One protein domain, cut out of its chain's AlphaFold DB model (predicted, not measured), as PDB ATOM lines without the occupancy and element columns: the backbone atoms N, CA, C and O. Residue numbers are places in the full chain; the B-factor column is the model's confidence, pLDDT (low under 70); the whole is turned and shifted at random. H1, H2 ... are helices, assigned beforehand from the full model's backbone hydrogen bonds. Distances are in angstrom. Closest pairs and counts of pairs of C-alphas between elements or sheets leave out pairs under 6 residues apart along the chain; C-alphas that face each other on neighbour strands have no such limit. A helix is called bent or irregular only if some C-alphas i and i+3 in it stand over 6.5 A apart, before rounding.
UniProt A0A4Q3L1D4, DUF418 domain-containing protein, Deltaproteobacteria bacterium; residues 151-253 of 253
ATOM      1  N   GLY A 151      34.144 -28.427 -23.269       89.69
ATOM      2  CA  GLY A 151      32.910 -27.706 -22.943       89.69
ATOM      3  C   GLY A 151      32.637 -26.553 -23.914       89.69
ATOM      4  O   GLY A 151      31.578 -26.515 -24.538       89.69
ATOM      5  N   ALA A 152      33.622 -25.673 -24.114       90.44
ATOM      6  CA  ALA A 152      33.526 -24.567 -25.063       90.44
ATOM      7  C   ALA A 152      33.364 -25.070 -26.504       90.44
ATOM      8  O   ALA A 152      32.521 -24.559 -27.233       90.44
ATOM      9  N   GLN A 153      34.087 -26.126 -26.896       90.50
ATOM     10  CA  GLN A 153      33.938 -26.735 -28.223       90.50
ATOM     11  C   GLN A 153      32.507 -27.223 -28.479       90.50
ATOM     12  O   GLN A 153      31.971 -26.998 -29.560       90.50
ATOM     13  N   ARG A 154      31.858 -27.859 -27.491       90.75
ATOM     14  CA  ARG A 154      30.459 -28.313 -27.617       90.75
ATOM     15  C   ARG A 154      29.491 -27.145 -27.782       90.75
ATOM     16  O   ARG A 154      28.585 -27.232 -28.608       90.75
ATOM     17  N   VAL A 155      29.683 -26.070 -27.018       93.06
ATOM     18  CA  VAL A 155      28.846 -24.863 -27.113       93.06
ATOM     19  C   VAL A 155      29.038 -24.181 -28.468       93.06
ATOM     20  O   VAL A 155      28.061 -23.918 -29.162       93.06
ATOM     21  N   LEU A 156      30.285 -23.981 -28.901       93.25
ATOM     22  CA  LEU A 156      30.594 -23.401 -30.211       93.25
ATOM     23  C   LEU A 156      30.065 -24.269 -31.360       93.25
ATOM     24  O   LEU A 156      29.535 -23.742 -32.335       93.25
ATOM     25  N   ALA A 157      30.128 -25.597 -31.234       92.81
ATOM     26  CA  ALA A 157      29.531 -26.512 -32.204       92.81
ATOM     27  C   ALA A 157      27.997 -26.399 -32.256       92.81
ATOM     28  O   ALA A 157      27.411 -26.586 -33.324       92.81
ATOM     29  N   ALA A 158      27.334 -26.105 -31.132       93.50
ATOM     30  CA  ALA A 158      25.896 -25.848 -31.100       93.50
ATOM     31  C   ALA A 158      25.546 -24.514 -31.781       93.50
ATOM     32  O   ALA A 158      24.652 -24.481 -32.624       93.50
ATOM     33  N   VAL A 159      26.295 -23.447 -31.487       94.75
ATOM     34  CA  VAL A 159      26.141 -22.141 -32.154       94.75
ATOM     35  C   VAL A 159      26.366 -22.264 -33.662       94.75
ATOM     36  O   VAL A 159      25.557 -21.773 -34.444       94.75
ATOM     37  N   GLY A 160      27.408 -22.983 -34.091       92.94
ATOM     38  CA  GLY A 160      27.701 -23.203 -35.511       92.94
ATOM     39  C   GLY A 160      26.623 -24.005 -36.250       92.94
ATOM     40  O   GLY A 160      26.355 -23.748 -37.422       92.94
ATOM     41  N   GLN A 161      25.944 -24.938 -35.574       92.88
ATOM     42  CA  GLN A 161      24.788 -25.655 -36.136       92.88
ATOM     43  C   GLN A 161      23.553 -24.763 -36.335       92.88
ATOM     44  O   GLN A 161      22.663 -25.132 -37.104       92.88
ATOM     45  N   MET A 162      23.501 -23.616 -35.653       95.50
ATOM     46  CA  MET A 162      22.423 -22.624 -35.719       95.50
ATOM     47  C   MET A 162      22.894 -21.292 -36.322       95.50
ATOM     48  O   MET A 162      22.324 -20.243 -36.033       95.50
ATOM     49  N   ALA A 163      23.945 -21.316 -37.149       94.25
ATOM     50  CA  ALA A 163      24.583 -20.105 -37.658       94.25
ATOM     51  C   ALA A 163      23.628 -19.171 -38.426       94.25
ATOM     52  O   ALA A 163      23.721 -17.956 -38.269       94.25
ATOM     53  N   LEU A 164      22.697 -19.705 -39.226       94.38
ATOM     54  CA  LEU A 164      21.738 -18.892 -39.986       94.38
ATOM     55  C   LEU A 164      20.670 -18.298 -39.063       94.38
ATOM     56  O   LEU A 164      20.342 -17.117 -39.176       94.38
ATOM     57  N   SER A 165      20.141 -19.102 -38.141       95.31
ATOM     58  CA  SER A 165      19.166 -18.638 -37.153       95.31
ATOM     59  C   SER A 165      19.756 -17.569 -36.239       95.31
ATOM     60  O   SER A 165      19.114 -16.542 -36.032       95.31
ATOM     61  N   ASN A 166      20.982 -17.769 -35.753       96.31
ATOM     62  CA  ASN A 166      21.694 -16.806 -34.913       96.31
ATOM     63  C   ASN A 166      22.005 -15.524 -35.686       96.31
ATOM     64  O   ASN A 166      21.659 -14.444 -35.229       96.31
ATOM     65  N   TYR A 167      22.508 -15.627 -36.921       94.94
ATOM     66  CA  TYR A 167      22.744 -14.456 -37.768       94.94
ATOM     67  C   TYR A 167      21.491 -13.583 -37.940       94.94
ATOM     68  O   TYR A 167      21.550 -12.357 -37.799       94.94
ATOM     69  N   VAL A 168      20.339 -14.200 -38.223       96.06
ATOM     70  CA  VAL A 168      19.077 -13.460 -38.368       96.06
ATOM     71  C   VAL A 168      18.590 -12.925 -37.025       96.06
ATOM     72  O   VAL A 168      18.154 -11.776 -36.970       96.06
ATOM     73  N   ALA A 169      18.699 -13.696 -35.943       94.94
ATOM     74  CA  ALA A 169      18.342 -13.236 -34.604       94.94
ATOM     75  C   ALA A 169      19.175 -12.011 -34.197       94.94
ATOM     76  O   ALA A 169      18.599 -10.977 -33.862       94.94
ATOM     77  N   GLN A 170      20.504 -12.076 -34.323       95.00
ATOM     78  CA  GLN A 170      21.406 -10.949 -34.094       95.00
ATOM     79  C   GLN A 170      21.049  -9.757 -34.981       95.00
ATOM     80  O   GLN A 170      20.998  -8.632 -34.493       95.00
ATOM     81  N   THR A 171      20.764  -9.979 -36.266       94.38
ATOM     82  CA  THR A 171      20.366  -8.897 -37.178       94.38
ATOM     83  C   THR A 171      19.089  -8.213 -36.695       94.38
ATOM     84  O   THR A 171      19.045  -6.985 -36.635       94.38
ATOM     85  N   ILE A 172      18.066  -8.976 -36.302       94.50
ATOM     86  CA  ILE A 172      16.814  -8.430 -35.760       94.50
ATOM     87  C   ILE A 172      17.091  -7.650 -34.472       94.50
ATOM     88  O   ILE A 172      16.649  -6.509 -34.359       94.50
ATOM     89  N   ILE A 173      17.863  -8.219 -33.541       93.31
ATOM     90  CA  ILE A 173      18.230  -7.569 -32.275       93.31
ATOM     91  C   ILE A 173      18.942  -6.241 -32.547       93.31
ATOM     92  O   ILE A 173      18.503  -5.202 -32.062       93.31
ATOM     93  N   CYS A 174      19.990  -6.239 -33.372       92.44
ATOM     94  CA  CYS A 174      20.721  -5.026 -33.733       92.44
ATOM     95  C   CYS A 174      19.824  -4.003 -34.436       92.44
ATOM     96  O   CYS A 174      19.919  -2.810 -34.158       92.44
ATOM     97  N   THR A 175      18.933  -4.449 -35.322       90.69
ATOM     98  CA  THR A 175      18.027  -3.532 -36.021       90.69
ATOM     99  C   THR A 175      17.071  -2.875 -35.026       90.69
ATOM    100  O   THR A 175      16.939  -1.658 -35.032       90.69
ATOM    101  N   VAL A 176      16.485  -3.636 -34.100       92.12
ATOM    102  CA  VAL A 176      15.619  -3.090 -33.041       92.12
ATOM    103  C   VAL A 176      16.394  -2.169 -32.089       92.12
ATOM    104  O   VAL A 176      15.877  -1.135 -31.683       92.12
ATOM    105  N   LEU A 177      17.637  -2.491 -31.734       90.12
ATOM    106  CA  LEU A 177      18.437  -1.649 -30.838       90.12
ATOM    107  C   LEU A 177      18.833  -0.316 -31.484       90.12
ATOM    108  O   LEU A 177      18.708   0.737 -30.859       90.12
ATOM    109  N   PHE A 178      19.308  -0.343 -32.728       89.88
ATOM    110  CA  PHE A 178      19.937   0.827 -33.338       89.88
ATOM    111  C   PHE A 178      19.014   1.617 -34.263       89.88
ATOM    112  O   PHE A 178      19.172   2.831 -34.359       89.88
ATOM    113  N   PHE A 179      18.047   0.996 -34.941       83.25
ATOM    114  CA  PHE A 179      17.205   1.732 -35.885       83.25
ATOM    115  C   PHE A 179      16.132   2.546 -35.157       83.25
ATOM    116  O   PHE A 179      15.643   2.174 -34.090       83.25
ATOM    117  N   GLY A 180      15.731   3.660 -35.777       74.38
ATOM    118  CA  GLY A 180      14.795   4.629 -35.197       74.38
ATOM    119  C   GLY A 180      13.377   4.110 -34.932       74.38
ATOM    120  O   GLY A 180      12.614   4.795 -34.266       74.38
ATOM    121  N   PHE A 181      13.010   2.919 -35.420       82.25
ATOM    122  CA  PHE A 181      11.724   2.289 -35.094       82.25
ATOM    123  C   PHE A 181      11.757   1.444 -33.807       82.25
ATOM    124  O   PHE A 181      10.703   1.008 -33.351       82.25
ATOM    125  N   GLY A 182      12.941   1.166 -33.254       83.00
ATOM    126  CA  GLY A 182      13.102   0.454 -31.988       83.00
ATOM    127  C   GLY A 182      13.603   1.388 -30.887       83.00
ATOM    128  O   GLY A 182      12.893   2.310 -30.504       83.00
ATOM    129  N   PHE A 183      14.817   1.166 -30.377       84.69
ATOM    130  CA  PHE A 183      15.411   2.000 -29.320       84.69
ATOM    131  C   PHE A 183      16.205   3.203 -29.847       84.69
ATOM    132  O   PHE A 183      16.554   4.085 -29.068       84.69
ATOM    133  N   GLY A 184      16.494   3.256 -31.153       83.56
ATOM    134  CA  GLY A 184      17.128   4.418 -31.779       83.56
ATOM    135  C   GLY A 184      18.535   4.734 -31.260       83.56
ATOM    136  O   GLY A 184      18.954   5.885 -31.323       83.56
ATOM    137  N   LEU A 185      19.286   3.737 -30.777       85.31
ATOM    138  CA  LEU A 185      20.626   3.923 -30.194       85.31
ATOM    139  C   LEU A 185      21.715   4.263 -31.229       85.31
ATOM    140  O   LEU A 185      22.910   4.253 -30.917       85.31
ATOM    141  N   PHE A 186      21.339   4.534 -32.480       83.81
ATOM    142  CA  PHE A 186      22.286   4.913 -33.518       83.81
ATOM    143  C   PHE A 186      23.035   6.190 -33.123       83.81
ATOM    144  O   PHE A 186      22.427   7.210 -32.812       83.81
ATOM    145  N   SER A 187      24.367   6.133 -33.150       86.31
ATOM    146  CA  SER A 187      25.282   7.213 -32.728       86.31
ATOM    147  C   SER A 187      25.201   7.633 -31.251       86.31
ATOM    148  O   SER A 187      25.913   8.549 -30.852       86.31
ATOM    149  N   ALA A 188      24.389   6.954 -30.434       86.75
ATOM    150  CA  ALA A 188      24.243   7.266 -29.014       86.75
ATOM    151  C   ALA A 188      25.334   6.629 -28.135       86.75
ATOM    152  O   ALA A 188      25.674   7.181 -27.094       86.75
ATOM    153  N   LEU A 189      25.876   5.478 -28.549       89.31
ATOM    154  CA  LEU A 189      26.851   4.710 -27.772       89.31
ATOM    155  C   LEU A 189      28.295   5.003 -28.193       89.31
ATOM    156  O   LEU A 189      28.611   5.114 -29.384       89.31
ATOM    157  N   GLN A 190      29.194   5.045 -27.213       92.31
ATOM    158  CA  GLN A 190      30.632   5.059 -27.443       92.31
ATOM    159  C   GLN A 190      31.144   3.691 -27.917       92.31
ATOM    160  O   GLN A 190      30.528   2.644 -27.725       92.31
ATOM    161  N   ARG A 191      32.340   3.683 -28.518       89.62
ATOM    162  CA  ARG A 191      32.947   2.471 -29.101       89.62
ATOM    163  C   ARG A 191      33.124   1.330 -28.105       89.62
ATOM    164  O   ARG A 191      32.963   0.180 -28.490       89.62
ATOM    165  N   HIS A 192      33.441   1.632 -26.849       93.81
ATOM    166  CA  HIS A 192      33.608   0.593 -25.840       93.81
ATOM    167  C   HIS A 192      32.262   0.014 -25.372       93.81
ATOM    168  O   HIS A 192      32.160  -1.191 -25.167       93.81
ATOM    169  N   GLU A 193      31.213   0.838 -25.299       93.25
ATOM    170  CA  GLU A 193      29.856   0.404 -24.941       93.25
ATOM    171  C   GLU A 193      29.273  -0.559 -25.981       93.25
ATOM    172  O   GLU A 193      28.577  -1.514 -25.634       93.25
ATOM    173  N   LEU A 194      29.629  -0.381 -27.258       93.06
ATOM    174  CA  LEU A 194      29.271  -1.327 -28.318       93.06
ATOM    175  C   LEU A 194      29.814  -2.739 -28.045       93.06
ATOM    176  O   LEU A 194      29.123  -3.714 -28.343       93.06
ATOM    177  N   PHE A 195      30.999  -2.881 -27.437       94.50
ATOM    178  CA  PHE A 195      31.521  -4.205 -27.076       94.50
ATOM    179  C   PHE A 195      30.679  -4.885 -25.992       94.50
ATOM    180  O   PHE A 195      30.549  -6.109 -26.024       94.50
ATOM    181  N   TYR A 196      30.053  -4.128 -25.084       95.12
ATOM    182  CA  TYR A 196      29.121  -4.698 -24.106       95.12
ATOM    183  C   TYR A 196      27.854  -5.223 -24.777       95.12
ATOM    184  O   TYR A 196      27.407  -6.323 -24.452       95.12
ATOM    185  N   VAL A 197      27.317  -4.491 -25.757       94.12
ATOM    186  CA  VAL A 197      26.156  -4.944 -26.542       94.12
ATOM    187  C   VAL A 197      26.488  -6.231 -27.301       94.12
ATOM    188  O   VAL A 197      25.736  -7.200 -27.221       94.12
ATOM    189  N   VAL A 198      27.637  -6.278 -27.986       94.75
ATOM    190  CA  VAL A 198      28.093  -7.483 -28.703       94.75
ATOM    191  C   VAL A 198      28.280  -8.656 -27.741       94.75
ATOM    192  O   VAL A 198      27.771  -9.745 -27.998       94.75
ATOM    193  N   GLY A 199      28.954  -8.430 -26.610       96.19
ATOM    194  CA  GLY A 199      29.164  -9.456 -25.589       96.19
ATOM    195  C   GLY A 199      27.854 -10.005 -25.023       96.19
ATOM    196  O   GLY A 199      27.727 -11.215 -24.847       96.19
ATOM    197  N   ALA A 200      26.857  -9.144 -24.801       95.75
ATOM    198  CA  ALA A 200      25.534  -9.552 -24.336       95.75
ATOM    199  C   ALA A 200      24.800 -10.416 -25.374       95.75
ATOM    200  O   ALA A 200      24.265 -11.468 -25.022       95.75
ATOM    201  N   ILE A 201      24.818 -10.015 -26.649       95.62
ATOM    202  CA  ILE A 201      24.218 -10.802 -27.739       95.62
ATOM    203  C   ILE A 201      24.896 -12.171 -27.828       95.62
ATOM    204  O   ILE A 201      24.214 -13.194 -27.815       95.62
ATOM    205  N   TRP A 202      26.229 -12.213 -27.829       95.00
ATOM    206  CA  TRP A 202      26.974 -13.471 -27.876       95.00
ATOM    207  C   TRP A 202      26.698 -14.366 -26.673       95.00
ATOM    208  O   TRP A 202      26.558 -15.575 -26.840       95.00
ATOM    209  N   ALA A 203      26.580 -13.808 -25.467       95.88
ATOM    210  CA  ALA A 203      26.231 -14.583 -24.281       95.88
ATOM    211  C   ALA A 203      24.858 -15.258 -24.437       95.88
ATOM    212  O   ALA A 203      24.722 -16.450 -24.155       95.88
ATOM    213  N   VAL A 204      23.862 -14.530 -24.952       95.12
ATOM    214  CA  VAL A 204      22.541 -15.094 -25.263       95.12
ATOM    215  C   VAL A 204      22.654 -16.183 -26.332       95.12
ATOM    216  O   VAL A 204      22.103 -17.271 -26.154       95.12
ATOM    217  N   GLU A 205      23.412 -15.945 -27.404       95.31
ATOM    218  CA  GLU A 205      23.598 -16.912 -28.492       95.31
ATOM    219  C   GLU A 205      24.274 -18.212 -28.032       95.31
ATOM    220  O   GLU A 205      23.823 -19.314 -28.370       95.31
ATOM    221  N   LEU A 206      25.317 -18.086 -27.209       94.44
ATOM    222  CA  LEU A 206      26.070 -19.199 -26.629       94.44
ATOM    223  C   LEU A 206      25.223 -20.032 -25.662       94.44
ATOM    224  O   LEU A 206      25.422 -21.242 -25.578       94.44
ATOM    225  N   VAL A 207      24.277 -19.418 -24.945       94.69
ATOM    226  CA  VAL A 207      23.401 -20.130 -24.002       94.69
ATOM    227  C   VAL A 207      22.200 -20.752 -24.711       94.69
ATOM    228  O   VAL A 207      21.903 -21.929 -24.496       94.69
ATOM    229  N   TRP A 208      21.504 -20.008 -25.572       94.50
ATOM    230  CA  TRP A 208      20.257 -20.504 -26.160       94.50
ATOM    231  C   TRP A 208      20.496 -21.596 -27.211       94.50
ATOM    232  O   TRP A 208      19.707 -22.536 -27.280       94.50
ATOM    233  N   SER A 209      21.589 -21.531 -27.983       94.25
ATOM    234  CA  SER A 209      21.863 -22.492 -29.063       94.25
ATOM    235  C   SER A 209      21.965 -23.944 -28.559       94.25
ATOM    236  O   SER A 209      21.265 -24.816 -29.084       94.25
ATOM    237  N   PRO A 210      22.772 -24.265 -27.523       92.94
ATOM    238  CA  PRO A 210      22.824 -25.626 -26.987       92.94
ATOM    239  C   PRO A 210      21.511 -26.053 -26.321       92.94
ATOM    240  O   PRO A 210      21.132 -27.220 -26.436       92.94
ATOM    241  N   ILE A 211      20.791 -25.133 -25.664       92.75
ATOM    242  CA  ILE A 211      19.476 -25.425 -25.070       92.75
ATOM    243  C   ILE A 211      18.475 -25.793 -26.167       92.75
ATOM    244  O   ILE A 211      17.769 -26.792 -26.046       92.75
ATOM    245  N   TRP A 212      18.442 -25.045 -27.268       93.38
ATOM    246  CA  TRP A 212      17.558 -25.307 -28.399       93.38
ATOM    247  C   TRP A 212      17.827 -26.677 -29.032       93.38
ATOM    248  O   TRP A 212      16.904 -27.478 -29.221       93.38
ATOM    249  N   LEU A 213      19.097 -26.997 -29.291       91.62
ATOM    250  CA  LEU A 213      19.496 -28.272 -29.905       91.62
ATOM    251  C   LEU A 213      19.327 -29.496 -28.987       91.62
ATOM    252  O   LEU A 213      19.429 -30.639 -29.450       91.62
ATOM    253  N   LYS A 214      19.018 -29.294 -27.698       88.69
ATOM    254  CA  LYS A 214      18.569 -30.373 -26.800       88.69
ATOM    255  C   LYS A 214      17.180 -30.898 -27.186       88.69
ATOM    256  O   LYS A 214      16.903 -32.077 -26.981       88.69
ATOM    257  N   TYR A 215      16.328 -30.051 -27.762       87.94
ATOM    258  CA  TYR A 215      14.946 -30.396 -28.124       87.94
ATOM    259  C   TYR A 215      14.751 -30.548 -29.641       87.94
ATOM    260  O   TYR A 215      13.990 -31.409 -30.099       87.94
ATOM    261  N   TYR A 216      15.467 -29.751 -30.437       90.00
ATOM    262  CA  TYR A 216      15.347 -29.708 -31.896       90.00
ATOM    263  C   TYR A 216      16.612 -30.215 -32.591       90.00
ATOM    264  O   TYR A 216      17.701 -30.223 -32.021       90.00
ATOM    265  N   ARG A 217      16.485 -30.691 -33.835       87.06
ATOM    266  CA  ARG A 217      17.642 -31.193 -34.610       87.06
ATOM    267  C   ARG A 217      18.419 -30.082 -35.314       87.06
ATOM    268  O   ARG A 217      19.596 -30.269 -35.593       87.06
ATOM    269  N   PHE A 218      17.749 -28.975 -35.617       89.12
ATOM    270  CA  PHE A 218      18.278 -27.836 -36.361       89.12
ATOM    271  C   PHE A 218      17.716 -26.540 -35.771       89.12
ATOM    272  O   PHE A 218      16.684 -26.563 -35.088       89.12
ATOM    273  N   GLY A 219      18.355 -25.411 -36.069       91.88
ATOM    274  CA  GLY A 219      17.711 -24.120 -35.870       91.88
ATOM    275  C   GLY A 219      16.502 -23.950 -36.809       91.88
ATOM    276  O   GLY A 219      16.365 -24.675 -37.806       91.88
ATOM    277  N   PRO A 220      15.568 -23.049 -36.470       91.38
ATOM    278  CA  PRO A 220      14.324 -22.866 -37.215       91.38
ATOM    279  C   PRO A 220      14.562 -22.478 -38.679       91.38
ATOM    280  O   PRO A 220      13.919 -23.037 -39.572       91.38
ATOM    281  N   LEU A 221      15.509 -21.572 -38.943       93.56
ATOM    282  CA  LEU A 221      15.809 -21.131 -40.306       93.56
ATOM    283  C   LEU A 221      16.608 -22.170 -41.087       93.56
ATOM    284  O   LEU A 221      16.368 -22.353 -42.276       93.56
ATOM    285  N   GLU A 222      17.501 -22.912 -40.436       93.38
ATOM    286  CA  GLU A 222      18.222 -24.024 -41.055       93.38
ATOM    287  C   GLU A 222      17.258 -25.131 -41.484       93.38
ATOM    288  O   GLU A 222      17.412 -25.708 -42.562       93.38
ATOM    289  N   TRP A 223      16.248 -25.425 -40.660       92.50
ATOM    290  CA  TRP A 223      15.197 -26.375 -41.008       92.50
ATOM    291  C   TRP A 223      14.355 -25.890 -42.191       92.50
ATOM    292  O   TRP A 223      14.102 -26.675 -43.111       92.50
ATOM    293  N   ALA A 224      13.946 -24.619 -42.182       92.69
ATOM    294  CA  ALA A 224      13.182 -24.024 -43.274       92.69
ATOM    295  C   ALA A 224      13.986 -24.061 -44.581       92.69
ATOM    296  O   ALA A 224      13.489 -24.544 -45.598       92.69
ATOM    297  N   TRP A 225      15.256 -23.654 -44.525       91.69
ATOM    298  CA  TRP A 225      16.172 -23.676 -45.659       91.69
ATOM    299  C   TRP A 225      16.355 -25.087 -46.220       91.69
ATOM    300  O   TRP A 225      16.127 -25.305 -47.405       91.69
ATOM    301  N   ARG A 226      16.676 -26.081 -45.380       88.44
ATOM    302  CA  ARG A 226      16.837 -27.474 -45.837       88.44
ATOM    303  C   ARG A 226      15.549 -28.048 -46.412       88.44
ATOM    304  O   ARG A 226      15.593 -28.753 -47.416       88.44
ATOM    305  N   SER A 227      14.412 -27.753 -45.787       91.00
ATOM    306  CA  SER A 227      13.121 -28.232 -46.281       91.00
ATOM    307  C   SER A 227      12.775 -27.623 -47.639       91.00
ATOM    308  O   SER A 227      12.198 -28.309 -48.479       91.00
ATOM    309  N   LEU A 228      13.178 -26.370 -47.872       92.94
ATOM    310  CA  LEU A 228      13.041 -25.704 -49.160       92.94
ATOM    311  C   LEU A 228      14.012 -26.278 -50.200       92.94
ATOM    312  O   LEU A 228      13.576 -26.623 -51.289       92.94
ATOM    313  N   THR A 229      15.298 -26.455 -49.881       90.06
ATOM    314  CA  THR A 229      16.295 -26.966 -50.844       90.06
ATOM    315  C   THR A 229      15.962 -28.368 -51.349       90.06
ATOM    316  O   THR A 229      16.085 -28.637 -52.539       90.06
ATOM    317  N   TYR A 230      15.533 -29.265 -50.458       87.12
ATOM    318  CA  TYR A 230      15.173 -30.636 -50.833       87.12
ATOM    319  C   TYR A 230      13.709 -30.784 -51.253       87.12
ATOM    320  O   TYR A 230      13.289 -31.885 -51.597       87.12
ATOM    321  N   TRP A 231      12.928 -29.701 -51.185       88.75
ATOM    322  CA  TRP A 231      11.485 -29.703 -51.432       88.75
ATOM    323  C   TRP A 231      10.716 -30.754 -50.603       88.75
ATOM    324  O   TRP A 231       9.676 -31.271 -51.009       88.75
ATOM    325  N   GLN A 232      11.240 -31.092 -49.421       86.06
ATOM    326  CA  GLN A 232      10.720 -32.126 -48.526       86.06
ATOM    327  C   GLN A 232      10.827 -31.667 -47.074       86.06
ATOM    328  O   GLN A 232      11.887 -31.230 -46.627       86.06
ATOM    329  N   ARG A 233       9.741 -31.813 -46.304       84.69
ATOM    330  CA  ARG A 233       9.716 -31.439 -44.882       84.69
ATOM    331  C   ARG A 233      10.631 -32.354 -44.071       84.69
ATOM    332  O   ARG A 233      10.327 -33.529 -43.874       84.69
ATOM    333  N   GLN A 234      11.728 -31.800 -43.567       86.50
ATOM    334  CA  GLN A 234      12.676 -32.540 -42.735       86.50
ATOM    335  C   GLN A 234      12.123 -32.746 -41.310       86.50
ATOM    336  O   GLN A 234      11.389 -31.892 -40.805       86.50
ATOM    337  N   PRO A 235      12.468 -33.842 -40.609       83.06
ATOM    338  CA  PRO A 235      12.040 -34.050 -39.227       83.06
ATOM    339  C   PRO A 235      12.689 -33.015 -38.295       83.06
ATOM    340  O   PRO A 235      13.911 -32.981 -38.140       83.06
ATOM    341  N   PHE A 236      11.863 -32.175 -37.667       82.62
ATOM    342  CA  PHE A 236      12.317 -31.014 -36.892       82.62
ATOM    343  C   PHE A 236      12.681 -31.338 -35.434       82.62
ATOM    344  O   PHE A 236      13.693 -30.863 -34.911       82.62
ATOM    345  N   ARG A 237      11.876 -32.177 -34.772       80.94
ATOM    346  CA  ARG A 237      12.085 -32.570 -33.370       80.94
ATOM    347  C   ARG A 237      13.085 -33.716 -33.257       80.94
ATOM    348  O   ARG A 237      13.158 -34.588 -34.127       80.94
ATOM    349  N   GLN A 238      13.869 -33.708 -32.184       75.88
ATOM    350  CA  GLN A 238      14.782 -34.803 -31.876       75.88
ATOM    351  C   GLN A 238      13.976 -36.069 -31.517       75.88
ATOM    352  O   GLN A 238      12.895 -35.973 -30.938       75.88
ATOM    353  N   SER A 239      14.444 -37.262 -31.909       70.62
ATOM    354  CA  SER A 239      13.706 -38.508 -31.644       70.62
ATOM    355  C   SER A 239      13.610 -38.785 -30.138       70.62
ATOM    356  O   SER A 239      14.574 -38.561 -29.401       70.62
ATOM    357  N   GLN A 240      12.467 -39.314 -29.681       59.34
ATOM    358  CA  GLN A 240      12.205 -39.567 -28.252       59.34
ATOM    359  C   GLN A 240      13.287 -40.443 -27.591       59.34
ATOM    360  O   GLN A 240      13.674 -40.190 -26.455       59.34
ATOM    361  N   ALA A 241      13.860 -41.401 -28.331       58.12
ATOM    362  CA  ALA A 241      14.950 -42.256 -27.855       58.12
ATOM    363  C   ALA A 241      16.228 -41.475 -27.482       58.12
ATOM    364  O   ALA A 241      16.943 -41.853 -26.554       58.12
ATOM    365  N   LYS A 242      16.521 -40.365 -28.176       59.81
ATOM    366  CA  LYS A 242      17.683 -39.519 -27.867       59.81
ATOM    367  C   LYS A 242      17.395 -38.582 -26.691       59.81
ATOM    368  O   LYS A 242      18.261 -38.415 -25.838       59.81
ATOM    369  N   MET A 243      16.169 -38.055 -26.599       58.78
ATOM    370  CA  MET A 243      15.717 -37.271 -25.441       58.78
ATOM    371  C   MET A 243      15.747 -38.082 -24.139       58.78
ATOM    372  O   MET A 243      16.254 -37.584 -23.139       58.78
ATOM    373  N   ALA A 244      15.281 -39.336 -24.155       57.91
ATOM    374  CA  ALA A 244      15.293 -40.208 -22.976       57.91
ATOM    375  C   ALA A 244      16.716 -40.409 -22.420       57.91
ATOM    376  O   ALA A 244      16.933 -40.336 -21.214       57.91
ATOM    377  N   LYS A 245      17.715 -40.561 -23.300       57.34
ATOM    378  CA  LYS A 245      19.125 -40.700 -22.906       57.34
ATOM    379  C   LYS A 245      19.700 -39.428 -22.267       57.34
ATOM    380  O   LYS A 245      20.505 -39.530 -21.344       57.34
ATOM    381  N   VAL A 246      19.282 -38.246 -22.732       59.19
ATOM    382  CA  VAL A 246      19.672 -36.951 -22.138       59.19
ATOM    383  C   VAL A 246      19.009 -36.744 -20.775       59.19
ATOM    384  O   VAL A 246      19.650 -36.238 -19.862       59.19
ATOM    385  N   VAL A 247      17.747 -37.147 -20.606       58.66
ATOM    386  CA  VAL A 247      17.043 -37.041 -19.316       58.66
ATOM    387  C   VAL A 247      17.671 -37.970 -18.271       58.66
ATOM    388  O   VAL A 247      17.968 -37.526 -17.167       58.66
ATOM    389  N   LEU A 248      17.973 -39.222 -18.632       57.22
ATOM    390  CA  LEU A 248      18.574 -40.197 -17.711       57.22
ATOM    391  C   LEU A 248      19.981 -39.796 -17.231       57.22
ATOM    392  O   LEU A 248      20.335 -40.067 -16.092       57.22
ATOM    393  N   THR A 249      20.771 -39.087 -18.042       56.12
ATOM    394  CA  THR A 249      22.110 -38.612 -17.631       56.12
ATOM    395  C   THR A 249      22.081 -37.446 -16.636       56.12
ATOM    396  O   THR A 249      23.102 -37.161 -16.017       56.12
ATOM    397  N   HIS A 250      20.936 -36.785 -16.434       54.41
ATOM    398  CA  HIS A 250      20.780 -35.731 -15.426       54.41
ATOM    399  C   HIS A 250      20.240 -36.235 -14.074       54.41
ATOM    400  O   HIS A 250      20.239 -35.461 -13.124       54.41
ATOM    401  N   HIS A 251      19.829 -37.504 -13.964       47.28
ATOM    402  CA  HIS A 251      19.291 -38.099 -12.728       47.28
ATOM    403  C   HIS A 251      20.321 -38.898 -11.903       47.28
ATOM    404  O   HIS A 251      19.946 -39.548 -10.934       47.28
ATOM    405  N   HIS A 252      21.606 -38.858 -12.271       37.06
ATOM    406  CA  HIS A 252      22.682 -39.598 -11.596       37.06
ATOM    407  C   HIS A 252      23.696 -38.696 -10.862       37.06
ATOM    408  O   HIS A 252      24.868 -39.055 -10.771       37.06
ATOM    409  N   TRP A 253      23.250 -37.548 -10.346       39.03
ATOM    410  CA  TRP A 253      24.008 -36.733  -9.387       39.03
ATOM    411  C   TRP A 253      23.301 -36.770  -8.039       39.03
ATOM    412  O   TRP A 253      22.077 -36.500  -8.040       39.03
TER     413      TRP A 253
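What this domain is: This is residues 151 to 253 of the 253 residues of the protein "DUF418 domain-containing protein" of Deltaproteobacteria bacterium (UniProt A0A4Q3L1D4). A long helix, H3, has H2 running back beside it in a loose pair that a long link, residues 179 to 190, joins at one end; toward the other end H1 crosses H3. H4 makes a corner with H2 where their ends meet, and H5 lies beyond the last residues of H3, touching no helix, with the tail of residues 247 to 253 sticking out free. The printed part has 103 residues with five named helices, H1 to H5 in chain order, and no named strand; its class is all helix. The whole is loose, with a radius of gyration of the C-alphas of 17.3 A, and flat, spanning 51 by 43 by 21 A.

Where its parts are: H3, the longest helix, takes residues 191 to 215 and measures 37.5 A from first to last C-alpha; it is neither bent nor irregular, but only just: C-alphas 207 and 210 are 6.3 A apart. H2, residues 163 to 178, measures 21.9 A. H1, residues 151 to 161, measures 15.6 A and begins with C-alpha 151 at (32.910, -27.706, -22.943). H4 is residues 220 to 229, 14.4 A long. H5 is residues 240 to 248, 12.3 A long, and ends with C-alpha 248 at (18.574, -40.197, -17.711).

How they stand to each other: H3 touches H1 with residues 205 to 213 alone; the closest C-alphas, of Ala 158 and Pro 210, are 5.1 A apart, and the lines are about perpendicular at 85 degrees. H2 and H3 are close but not clearly touching, with the closest C-alphas, of Asn 166 and Glu 205, 6.7 A apart; they run opposite ways at a steep tilt of 39 degrees. H2 and H4 touch only at their ends, H2 with residues 164 to 165 alone; their closest C-alphas are those of Ser 165 and Leu 221, 5.2 A apart. H5 is close to H3 but not clearly touching it, the closest C-alphas being those of Tyr 215 and Met 243, 7.4 A apart. H3 and H4 are apart, as are H4 and H5. In H1, H2 and H4 every O i to N i+4 pair is within hydrogen-bond range; in H3 it is 16 of 21 and in H5 4 of 5.

The domain as a whole: The two C-alphas farthest apart, those of Ser 187 and His 252, are 51.4 A apart. The printed part has no cut and ends at the chain's last residue, 253. The link from H2 to H3 is long, that from H4 to H5 is short, and the other two are tight. Residues 190 to 196, of which 191 to 196 belong to H3, stand free, as do residues 247 to 253. The mean pLDDT of the printed part is 85.7; residues 240 to 253 are under 70.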